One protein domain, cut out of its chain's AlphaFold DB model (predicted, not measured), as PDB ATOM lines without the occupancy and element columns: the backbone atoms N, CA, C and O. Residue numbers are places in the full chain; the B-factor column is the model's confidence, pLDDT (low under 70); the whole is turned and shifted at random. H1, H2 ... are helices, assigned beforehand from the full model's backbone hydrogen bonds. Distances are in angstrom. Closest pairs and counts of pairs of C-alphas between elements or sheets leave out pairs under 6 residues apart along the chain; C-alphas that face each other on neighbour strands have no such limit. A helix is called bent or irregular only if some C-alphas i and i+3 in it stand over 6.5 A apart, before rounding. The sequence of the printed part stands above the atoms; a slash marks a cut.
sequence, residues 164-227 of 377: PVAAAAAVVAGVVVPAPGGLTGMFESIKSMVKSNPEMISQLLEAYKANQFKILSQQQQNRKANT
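Overview. This is residues 164 to 227 of the 377 residues of an uncharacterized protein of viral metagenome (UniProt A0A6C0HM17). A long helix, H3, and a shorter one, H2, make a V whose corner is at the tight link of residues 197 and 198, and the small helix H1 sits inside the V, near both arms. The far part of H3, residues 213 to 227, sticks out beyond H1 as a free arm and makes much of the length. The printed part has 64 residues with three named helices, in the order H1, H2, H3, and no named strand; the class is all helix. The whole is loose, with a radius of gyration of the C-alphas of 15.0 A, and flat, spanning 48 by 29 by 13 A.

Along the chain. The printed part begins with H1, residues 164 to 172, whose first C-alpha, of Pro 164, is at (46.854, -13.773, 9.319); it measures 12.0 A from first to last C-alpha. H2 follows as residues 182 to 196, 21.1 A long, from C-alpha 182 at (39.219, -25.310, 12.119). H3, residues 199 to 227, is the longest helix at 42.7 A and ends with the C-alpha of Thr 227 at (23.371, 3.737, 37.884). No helix is bent or irregular.

Arrangement. H1 touches H3, with the closest C-alphas, those of Ala 169 and Leu 204, 7.2 A apart. H3 touches H1 with residues 204 to 208 alone. The two run the same way at a steep tilt of 44 degrees. H1 and H2 are close but not clearly touching: their closest C-alphas, those of Ala 168 and Ile 190, are 8.0 A apart. They run opposite ways at a steep tilt of 56 degrees. H2 and H3 are also close but not clearly touching, with the C-alphas of Val 194 and Ile 201 the closest at 6.5 A. They run opposite ways at a steep tilt of 54 degrees, and their centres are 24.5 A apart. In H1, H2 and H3 every backbone O i to N i+4 pair is within hydrogen-bond range.

Size, cuts and confidence. The two C-alphas farthest apart, those of Ser 196 and Thr 227, are 48.9 A from each other. Residues 194 to 199, of which 194 to 196 belong to H2, stand free, as do residues 213 to 227 of H3. The body without these stretches has 43 residues and spans 29 by 22 by 13 A. The printed part has no cut. The link from H1 to H2, 9 residues, is short, and the link from H2 to H3, 2 residues, is tight. The mean pLDDT of the printed part is 71.1, and the model's confidence is under 70 at residues 164 to 181, 183 to 184, 187 and 225 to 227.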
ATOM      1  N   PRO A 164      46.921 -12.622   8.424       55.56
ATOM      2  CA  PRO A 164      46.854 -13.773   9.319       55.56
ATOM      3  C   PRO A 164      47.001 -13.366  10.789       55.56
ATOM      4  O   PRO A 164      46.451 -14.037  11.667       55.56
ATOM      5  N   VAL A 165      47.662 -12.236  11.068       58.75
ATOM      6  CA  VAL A 165      47.778 -11.662  12.412       58.75
ATOM      7  C   VAL A 165      46.446 -11.061  12.854       58.75
ATOM      8  O   VAL A 165      46.008 -11.304  13.980       58.75
ATOM      9  N   ALA A 166      45.748 -10.343  11.971       62.12
ATOM     10  CA  ALA A 166      44.426  -9.787  12.257       62.12
ATOM     11  C   ALA A 166      43.366 -10.886  12.440       62.12
ATOM     12  O   ALA A 166      42.540 -10.803  13.353       62.12
ATOM     13  N   ALA A 167      43.424 -11.951  11.635       60.66
ATOM     14  CA  ALA A 167      42.547 -13.112  11.766       60.66
ATOM     15  C   ALA A 167      42.802 -13.876  13.079       60.66
ATOM     16  O   ALA A 167      41.858 -14.191  13.811       60.66
ATOM     17  N   ALA A 168      44.070 -14.114  13.430       58.41
ATOM     18  CA  ALA A 168      44.435 -14.736  14.700       58.41
ATOM     19  C   ALA A 168      44.016 -13.868  15.898       58.41
ATOM     20  O   ALA A 168      43.436 -14.380  16.857       58.41
ATOM     21  N   ALA A 169      44.229 -12.552  15.828       59.19
ATOM     22  CA  ALA A 169      43.817 -11.613  16.868       59.19
ATOM     23  C   ALA A 169      42.289 -11.554  17.030       59.19
ATOM     24  O   ALA A 169      41.807 -11.514  18.161       59.19
ATOM     25  N   ALA A 170      41.521 -11.599  15.936       61.31
ATOM     26  CA  ALA A 170      40.058 -11.598  15.969       61.31
ATOM     27  C   ALA A 170      39.488 -12.872  16.611       61.31
ATOM     28  O   ALA A 170      38.563 -12.795  17.423       61.31
ATOM     29  N   VAL A 171      40.063 -14.040  16.319       59.59
ATOM     30  CA  VAL A 171      39.643 -15.305  16.944       59.59
ATOM     31  C   VAL A 171      40.075 -15.372  18.414       59.59
ATOM     32  O   VAL A 171      39.277 -15.758  19.266       59.59
ATOM     33  N   VAL A 172      41.287 -14.915  18.757       59.09
ATOM     34  CA  VAL A 172      41.746 -14.807  20.160       59.09
ATOM     35  C   VAL A 172      40.895 -13.808  20.955       59.09
ATOM     36  O   VAL A 172      40.642 -14.010  22.143       59.09
ATOM     37  N   ALA A 173      40.406 -12.752  20.307       57.16
ATOM     38  CA  ALA A 173      39.469 -11.795  20.884       57.16
ATOM     39  C   ALA A 173      38.015 -12.312  20.944       57.16
ATOM     40  O   ALA A 173      37.152 -11.609  21.466       57.16
ATOM     41  N   GLY A 174      37.735 -13.519  20.437       49.72
ATOM     42  CA  GLY A 174      36.397 -14.116  20.421       49.72
ATOM     43  C   GLY A 174      35.418 -13.432  19.462       49.72
ATOM     44  O   GLY A 174      34.209 -13.561  19.636       49.72
ATOM     45  N   VAL A 175      35.925 -12.686  18.476       60.41
ATOM     46  CA  VAL A 175      35.130 -11.945  17.481       60.41
ATOM     47  C   VAL A 175      34.649 -12.866  16.354       60.41
ATOM     48  O   VAL A 175      33.633 -12.591  15.726       60.41
ATOM     49  N   VAL A 176      35.338 -13.988  16.125       49.94
ATOM     50  CA  VAL A 176      34.996 -14.981  15.097       49.94
ATOM     51  C   VAL A 176      34.981 -16.376  15.722       49.94
ATOM     52  O   VAL A 176      35.941 -16.768  16.386       49.94
ATOM     53  N   VAL A 177      33.896 -17.127  15.509       42.34
ATOM     54  CA  VAL A 177      33.763 -18.528  15.941       42.34
ATOM     55  C   VAL A 177      34.179 -19.437  14.780       42.34
ATOM     56  O   VAL A 177      33.504 -19.430  13.751       42.34
ATOM     57  N   PRO A 178      35.275 -20.208  14.894       46.28
ATOM     58  CA  PRO A 178      35.697 -21.105  13.826       46.28
ATOM     59  C   PRO A 178      34.781 -22.332  13.728       46.28
ATOM     60  O   PRO A 178      34.301 -22.852  14.738       46.28
ATOM     61  N   ALA A 179      34.576 -22.817  12.500       51.47
ATOM     62  CA  ALA A 179      33.848 -24.053  12.225       51.47
ATOM     63  C   ALA A 179      34.471 -25.258  12.970       51.47
ATOM     64  O   ALA A 179      35.693 -25.293  13.175       51.47
ATOM     65  N   PRO A 180      33.667 -26.260  13.378       37.41
ATOM     66  CA  PRO A 180      34.161 -27.450  14.068       37.41
ATOM     67  C   PRO A 180      35.128 -28.219  13.152       37.41
ATOM     68  O   PRO A 180      34.732 -28.752  12.125       37.41
ATOM     69  N   GLY A 181      36.416 -28.211  13.508       51.03
ATOM     70  CA  GLY A 181      37.530 -28.734  12.699       51.03
ATOM     71  C   GLY A 181      38.623 -27.693  12.415       51.03
ATOM     72  O   GLY A 181      39.799 -28.041  12.330       51.03
ATOM     73  N   GLY A 182      38.274 -26.402  12.386       72.81
ATOM     74  CA  GLY A 182      39.219 -25.310  12.119       72.81
ATOM     75  C   GLY A 182      40.166 -24.990  13.281       72.81
ATOM     76  O   GLY A 182      41.258 -24.471  13.064       72.81
ATOM     77  N   LEU A 183      39.788 -25.338  14.516       58.16
ATOM     78  CA  LEU A 183      40.602 -25.049  15.702       58.16
ATOM     79  C   LEU A 183      41.937 -25.797  15.686       58.16
ATOM     80  O   LEU A 183      42.960 -25.204  16.006       58.16
ATOM     81  N   THR A 184      41.954 -27.066  15.278       63.47
ATOM     82  CA  THR A 184      43.185 -27.871  15.262       63.47
ATOM     83  C   THR A 184      44.202 -27.320  14.261       63.47
ATOM     84  O   THR A 184      45.368 -27.139  14.610       63.47
ATOM     85  N   GLY A 185      43.754 -26.968  13.049       74.62
ATOM     86  CA  GLY A 185      44.607 -26.330  12.040       74.62
ATOM     87  C   GLY A 185      45.090 -24.948  12.480       74.62
ATOM     88  O   GLY A 185      46.253 -24.600  12.290       74.62
ATOM     89  N   MET A 186      44.231 -24.186  13.161       75.88
ATOM     90  CA  MET A 186      44.605 -22.895  13.727       75.88
ATOM     91  C   MET A 186      45.667 -23.033  14.829       75.88
ATOM     92  O   MET A 186      46.608 -22.246  14.862       75.88
ATOM     93  N   PHE A 187      45.564 -24.039  15.702       67.31
ATOM     94  CA  PHE A 187      46.539 -24.268  16.771       67.31
ATOM     95  C   PHE A 187      47.912 -24.676  16.241       67.31
ATOM     96  O   PHE A 187      48.914 -24.145  16.719       67.31
ATOM     97  N   GLU A 188      47.985 -25.564  15.247       73.12
ATOM     98  CA  GLU A 188      49.271 -25.912  14.627       73.12
ATOM     99  C   GLU A 188      49.853 -24.734  13.827       73.12
ATOM    100  O   GLU A 188      51.064 -24.514  13.859       73.12
ATOM    101  N   SER A 189      49.007 -23.897  13.218       71.62
ATOM    102  CA  SER A 189      49.451 -22.675  12.535       71.62
ATOM    103  C   SER A 189      50.002 -21.629  13.518       71.62
ATOM    104  O   SER A 189      51.101 -21.115  13.322       71.62
ATOM    105  N   ILE A 190      49.325 -21.395  14.652       71.75
ATOM    106  CA  ILE A 190      49.833 -20.542  15.742       71.75
ATOM    107  C   ILE A 190      51.142 -21.106  16.299       71.75
ATOM    108  O   ILE A 190      52.093 -20.362  16.512       71.75
ATOM    109  N   LYS A 191      51.228 -22.418  16.516       75.25
ATOM    110  CA  LYS A 191      52.429 -23.079  17.043       75.25
ATOM    111  C   LYS A 191      53.616 -22.971  16.082       75.25
ATOM    112  O   LYS A 191      54.730 -22.729  16.542       75.25
ATOM    113  N   SER A 192      53.380 -23.097  14.776       77.19
ATOM    114  CA  SER A 192      54.390 -22.855  13.740       77.19
ATOM    115  C   SER A 192      54.849 -21.392  13.741       77.19
ATOM    116  O   SER A 192      56.044 -21.122  13.833       77.19
ATOM    117  N   MET A 193      53.901 -20.451  13.771       79.56
ATOM    118  CA  MET A 193      54.154 -19.006  13.765       79.56
ATOM    119  C   MET A 193      54.962 -18.551  14.989       79.56
ATOM    120  O   MET A 193      55.938 -17.811  14.871       79.56
ATOM    121  N   VAL A 194      54.609 -19.078  16.164       79.00
ATOM    122  CA  VAL A 194      55.311 -18.862  17.434       79.00
ATOM    123  C   VAL A 194      56.721 -19.456  17.411       79.00
ATOM    124  O   VAL A 194      57.647 -18.863  17.963       79.00
ATOM    125  N   LYS A 195      56.906 -20.609  16.757       80.88
ATOM    126  CA  LYS A 195      58.223 -21.235  16.591       80.88
ATOM    127  C   LYS A 195      59.115 -20.440  15.632       80.88
ATOM    128  O   LYS A 195      60.318 -20.382  15.860       80.88
ATOM    129  N   SER A 196      58.540 -19.830  14.595       84.12
ATOM    130  CA  SER A 196      59.275 -19.006  13.627       84.12
ATOM    131  C   SER A 196      59.565 -17.583  14.112       84.12
ATOM    132  O   SER A 196      60.543 -16.991  13.668       84.12
ATOM    133  N   ASN A 197      58.740 -17.021  15.004       91.19
ATOM    134  CA  ASN A 197      58.912 -15.658  15.499       91.19
ATOM    135  C   ASN A 197      58.455 -15.525  16.970       91.19
ATOM    136  O   ASN A 197      57.279 -15.256  17.238       91.19
ATOM    137  N   PRO A 198      59.370 -15.691  17.943       83.19
ATOM    138  CA  PRO A 198      59.026 -15.623  19.362       83.19
ATOM    139  C   PRO A 198      58.629 -14.213  19.832       83.19
ATOM    140  O   PRO A 198      57.876 -14.095  20.800       83.19
ATOM    141  N   GLU A 199      59.059 -13.144  19.150       85.31
ATOM    142  CA  GLU A 199      58.672 -11.764  19.498       85.31
ATOM    143  C   GLU A 199      57.182 -11.500  19.253       85.31
ATOM    144  O   GLU A 199      56.549 -10.716  19.967       85.31
ATOM    145  N   MET A 200      56.580 -12.230  18.310       83.69
ATOM    146  CA  MET A 200      55.151 -12.144  18.018       83.69
ATOM    147  C   MET A 200      54.281 -12.594  19.207       83.69
ATOM    148  O   MET A 200      53.167 -12.098  19.377       83.69
ATOM    149  N   ILE A 201      54.791 -13.465  20.091       81.56
ATOM    150  CA  ILE A 201      54.087 -13.857  21.327       81.56
ATOM    151  C   ILE A 201      53.884 -12.643  22.234       81.56
ATOM    152  O   ILE A 201      52.802 -12.460  22.795       81.56
ATOM    153  N   SER A 202      54.919 -11.813  22.380       80.00
ATOM    154  CA  SER A 202      54.870 -10.611  23.213       80.00
ATOM    155  C   SER A 202      53.840  -9.623  22.671       80.00
ATOM    156  O   SER A 202      53.014  -9.130  23.438       80.00
ATOM    157  N   GLN A 203      53.814  -9.427  21.350       82.31
ATOM    158  CA  GLN A 203      52.840  -8.559  20.679       82.31
ATOM    159  C   GLN A 203      51.403  -9.085  20.819       82.31
ATOM    160  O   GLN A 203      50.493  -8.326  21.152       82.31
ATOM    161  N   LEU A 204      51.189 -10.395  20.648       80.06
ATOM    162  CA  LEU A 204      49.872 -11.016  20.810       80.06
ATOM    163  C   LEU A 204      49.375 -10.918  22.262       80.06
ATOM    164  O   LEU A 204      48.199 -10.639  22.513       80.06
ATOM    165  N   LEU A 205      50.272 -11.104  23.233       79.50
ATOM    166  CA  LEU A 205      49.955 -10.979  24.653       79.50
ATOM    167  C   LEU A 205      49.638  -9.528  25.043       79.50
ATOM    168  O   LEU A 205      48.758  -9.288  25.873       79.50
ATOM    169  N   GLU A 206      50.337  -8.559  24.457       84.00
ATOM    170  CA  GLU A 206      50.092  -7.134  24.665       84.00
ATOM    171  C   GLU A 206      48.763  -6.684  24.044       84.00
ATOM    172  O   GLU A 206      47.947  -6.063  24.733       84.00
ATOM    173  N   ALA A 207      48.464  -7.116  22.816       82.00
ATOM    174  CA  ALA A 207      47.170  -6.898  22.173       82.00
ATOM    175  C   ALA A 207      46.013  -7.515  22.982       82.00
ATOM    176  O   ALA A 207      44.970  -6.885  23.180       82.00
ATOM    177  N   TYR A 208      46.206  -8.721  23.531       83.56
ATOM    178  CA  TYR A 208      45.221  -9.351  24.411       83.56
ATOM    179  C   TYR A 208      44.989  -8.532  25.689       83.56
ATOM    180  O   TYR A 208      43.839  -8.276  26.057       83.56
ATOM    181  N   LYS A 209      46.056  -8.068  26.356       82.38
ATOM    182  CA  LYS A 209      45.947  -7.203  27.546       82.38
ATOM    183  C   LYS A 209      45.203  -5.900  27.236       82.38
ATOM    184  O   LYS A 209      44.326  -5.512  28.012       82.38
ATOM    185  N   ALA A 210      45.504  -5.260  26.106       81.62
ATOM    186  CA  ALA A 210      44.831  -4.040  25.661       81.62
ATOM    187  C   ALA A 210      43.327  -4.272  25.420       81.62
ATOM    188  O   ALA A 210      42.489  -3.500  25.899       81.62
ATOM    189  N   ASN A 211      42.963  -5.384  24.774       84.19
ATOM    190  CA  ASN A 211      41.564  -5.753  24.558       84.19
ATOM    191  C   ASN A 211      40.824  -6.064  25.868       84.19
ATOM    192  O   ASN A 211      39.698  -5.598  26.061       84.19
ATOM    193  N   GLN A 212      41.454  -6.768  26.814       79.38
ATOM    194  CA  GLN A 212      40.866  -7.003  28.141       79.38
ATOM    195  C   GLN A 212      40.616  -5.690  28.894       79.38
ATOM    196  O   GLN A 212      39.565  -5.517  29.515       79.38
ATOM    197  N   PHE A 213      41.543  -4.733  28.804       83.31
ATOM    198  CA  PHE A 213      41.366  -3.410  29.399       83.31
ATOM    199  C   PHE A 213      40.193  -2.648  28.764       83.31
ATOM    200  O   PHE A 213      39.376  -2.069  29.485       83.31
ATOM    201  N   LYS A 214      40.048  -2.709  27.434       83.12
ATOM    202  CA  LYS A 214      38.929  -2.097  26.702       83.12
ATOM    203  C   LYS A 214      37.577  -2.678  27.131       83.12
ATOM    204  O   LYS A 214      36.665  -1.915  27.444       83.12
ATOM    205  N   ILE A 215      37.470  -4.006  27.240       81.50
ATOM    206  CA  ILE A 215      36.250  -4.692  27.703       81.50
ATOM    207  C   ILE A 215      35.905  -4.278  29.139       81.50
ATOM    208  O   ILE A 215      34.752  -3.967  29.445       81.50
ATOM    209  N   LEU A 216      36.896  -4.231  30.034       78.75
ATOM    210  CA  LEU A 216      36.685  -3.815  31.423       78.75
ATOM    211  C   LEU A 216      36.274  -2.341  31.531       78.75
ATOM    212  O   LEU A 216      35.386  -2.018  32.323       78.75
ATOM    213  N   SER A 217      36.876  -1.462  30.730       84.44
ATOM    214  CA  SER A 217      36.509  -0.044  30.650       84.44
ATOM    215  C   SER A 217      35.063   0.128  30.176       84.44
ATOM    216  O   SER A 217      34.270   0.808  30.830       84.44
ATOM    217  N   GLN A 218      34.668  -0.587  29.120       84.56
ATOM    218  CA  GLN A 218      33.301  -0.566  28.601       84.56
ATOM    219  C   GLN A 218      32.287  -1.104  29.624       84.56
ATOM    220  O   GLN A 218      31.239  -0.501  29.845       84.56
ATOM    221  N   GLN A 219      32.613  -2.185  30.343       81.62
ATOM    222  CA  GLN A 219      31.765  -2.679  31.433       81.62
ATOM    223  C   GLN A 219      31.620  -1.661  32.573       81.62
ATOM    224  O   GLN A 219      30.553  -1.566  33.183       81.62
ATOM    225  N   GLN A 220      32.670  -0.899  32.888       81.19
ATOM    226  CA  GLN A 220      32.592   0.164  33.889       81.19
ATOM    227  C   GLN A 220      31.725   1.335  33.416       81.19
ATOM    228  O   GLN A 220      30.941   1.854  34.210       81.19
ATOM    229  N   GLN A 221      31.821   1.722  32.144       79.56
ATOM    230  CA  GLN A 221      30.962   2.748  31.546       79.56
ATOM    231  C   GLN A 221      29.490   2.315  31.552       79.56
ATOM    232  O   GLN A 221      28.645   3.060  32.044       79.56
ATOM    233  N   ASN A 222      29.194   1.073  31.163       77.06
ATOM    234  CA  ASN A 222      27.835   0.522  31.204       77.06
ATOM    235  C   ASN A 222      27.273   0.458  32.634       77.06
ATOM    236  O   ASN A 222      26.088   0.694  32.858       77.06
ATOM    237  N   ARG A 223      28.121   0.199  33.641       72.06
ATOM    238  CA  ARG A 223      27.706   0.283  35.051       72.06
ATOM    239  C   ARG A 223      27.365   1.708  35.473       72.06
ATOM    240  O   ARG A 223      26.394   1.878  36.198       72.06
ATOM    241  N   LYS A 224      28.136   2.705  35.030       73.19
ATOM    242  CA  LYS A 224      27.866   4.121  35.327       73.19
ATOM    243  C   LYS A 224      26.575   4.601  34.657       73.19
ATOM    244  O   LYS A 224      25.775   5.254  35.320       73.19
ATOM    245  N   ALA A 225      26.342   4.204  33.404       69.50
ATOM    246  CA  ALA A 225      25.103   4.486  32.682       69.50
ATOM    247  C   ALA A 225      23.884   3.875  33.399       69.50
ATOM    248  O   ALA A 225      22.934   4.587  33.707       69.50
ATOM    249  N   ASN A 226      23.965   2.608  33.817       57.38
ATOM    250  CA  ASN A 226      22.854   1.935  34.503       57.38
ATOM    251  C   ASN A 226      22.597   2.449  35.931       57.38
ATOM    252  O   ASN A 226      21.481   2.331  36.434       57.38
ATOM    253  N   THR A 227      23.592   3.043  36.601       54.84
ATOM    254  CA  THR A 227      23.371   3.737  37.884       54.84
ATOM    255  C   THR A 227      22.805   5.149  37.722       54.84
ATOM    256  O   THR A 227      22.232   5.670  38.674       54.84
TER     257      THR A 227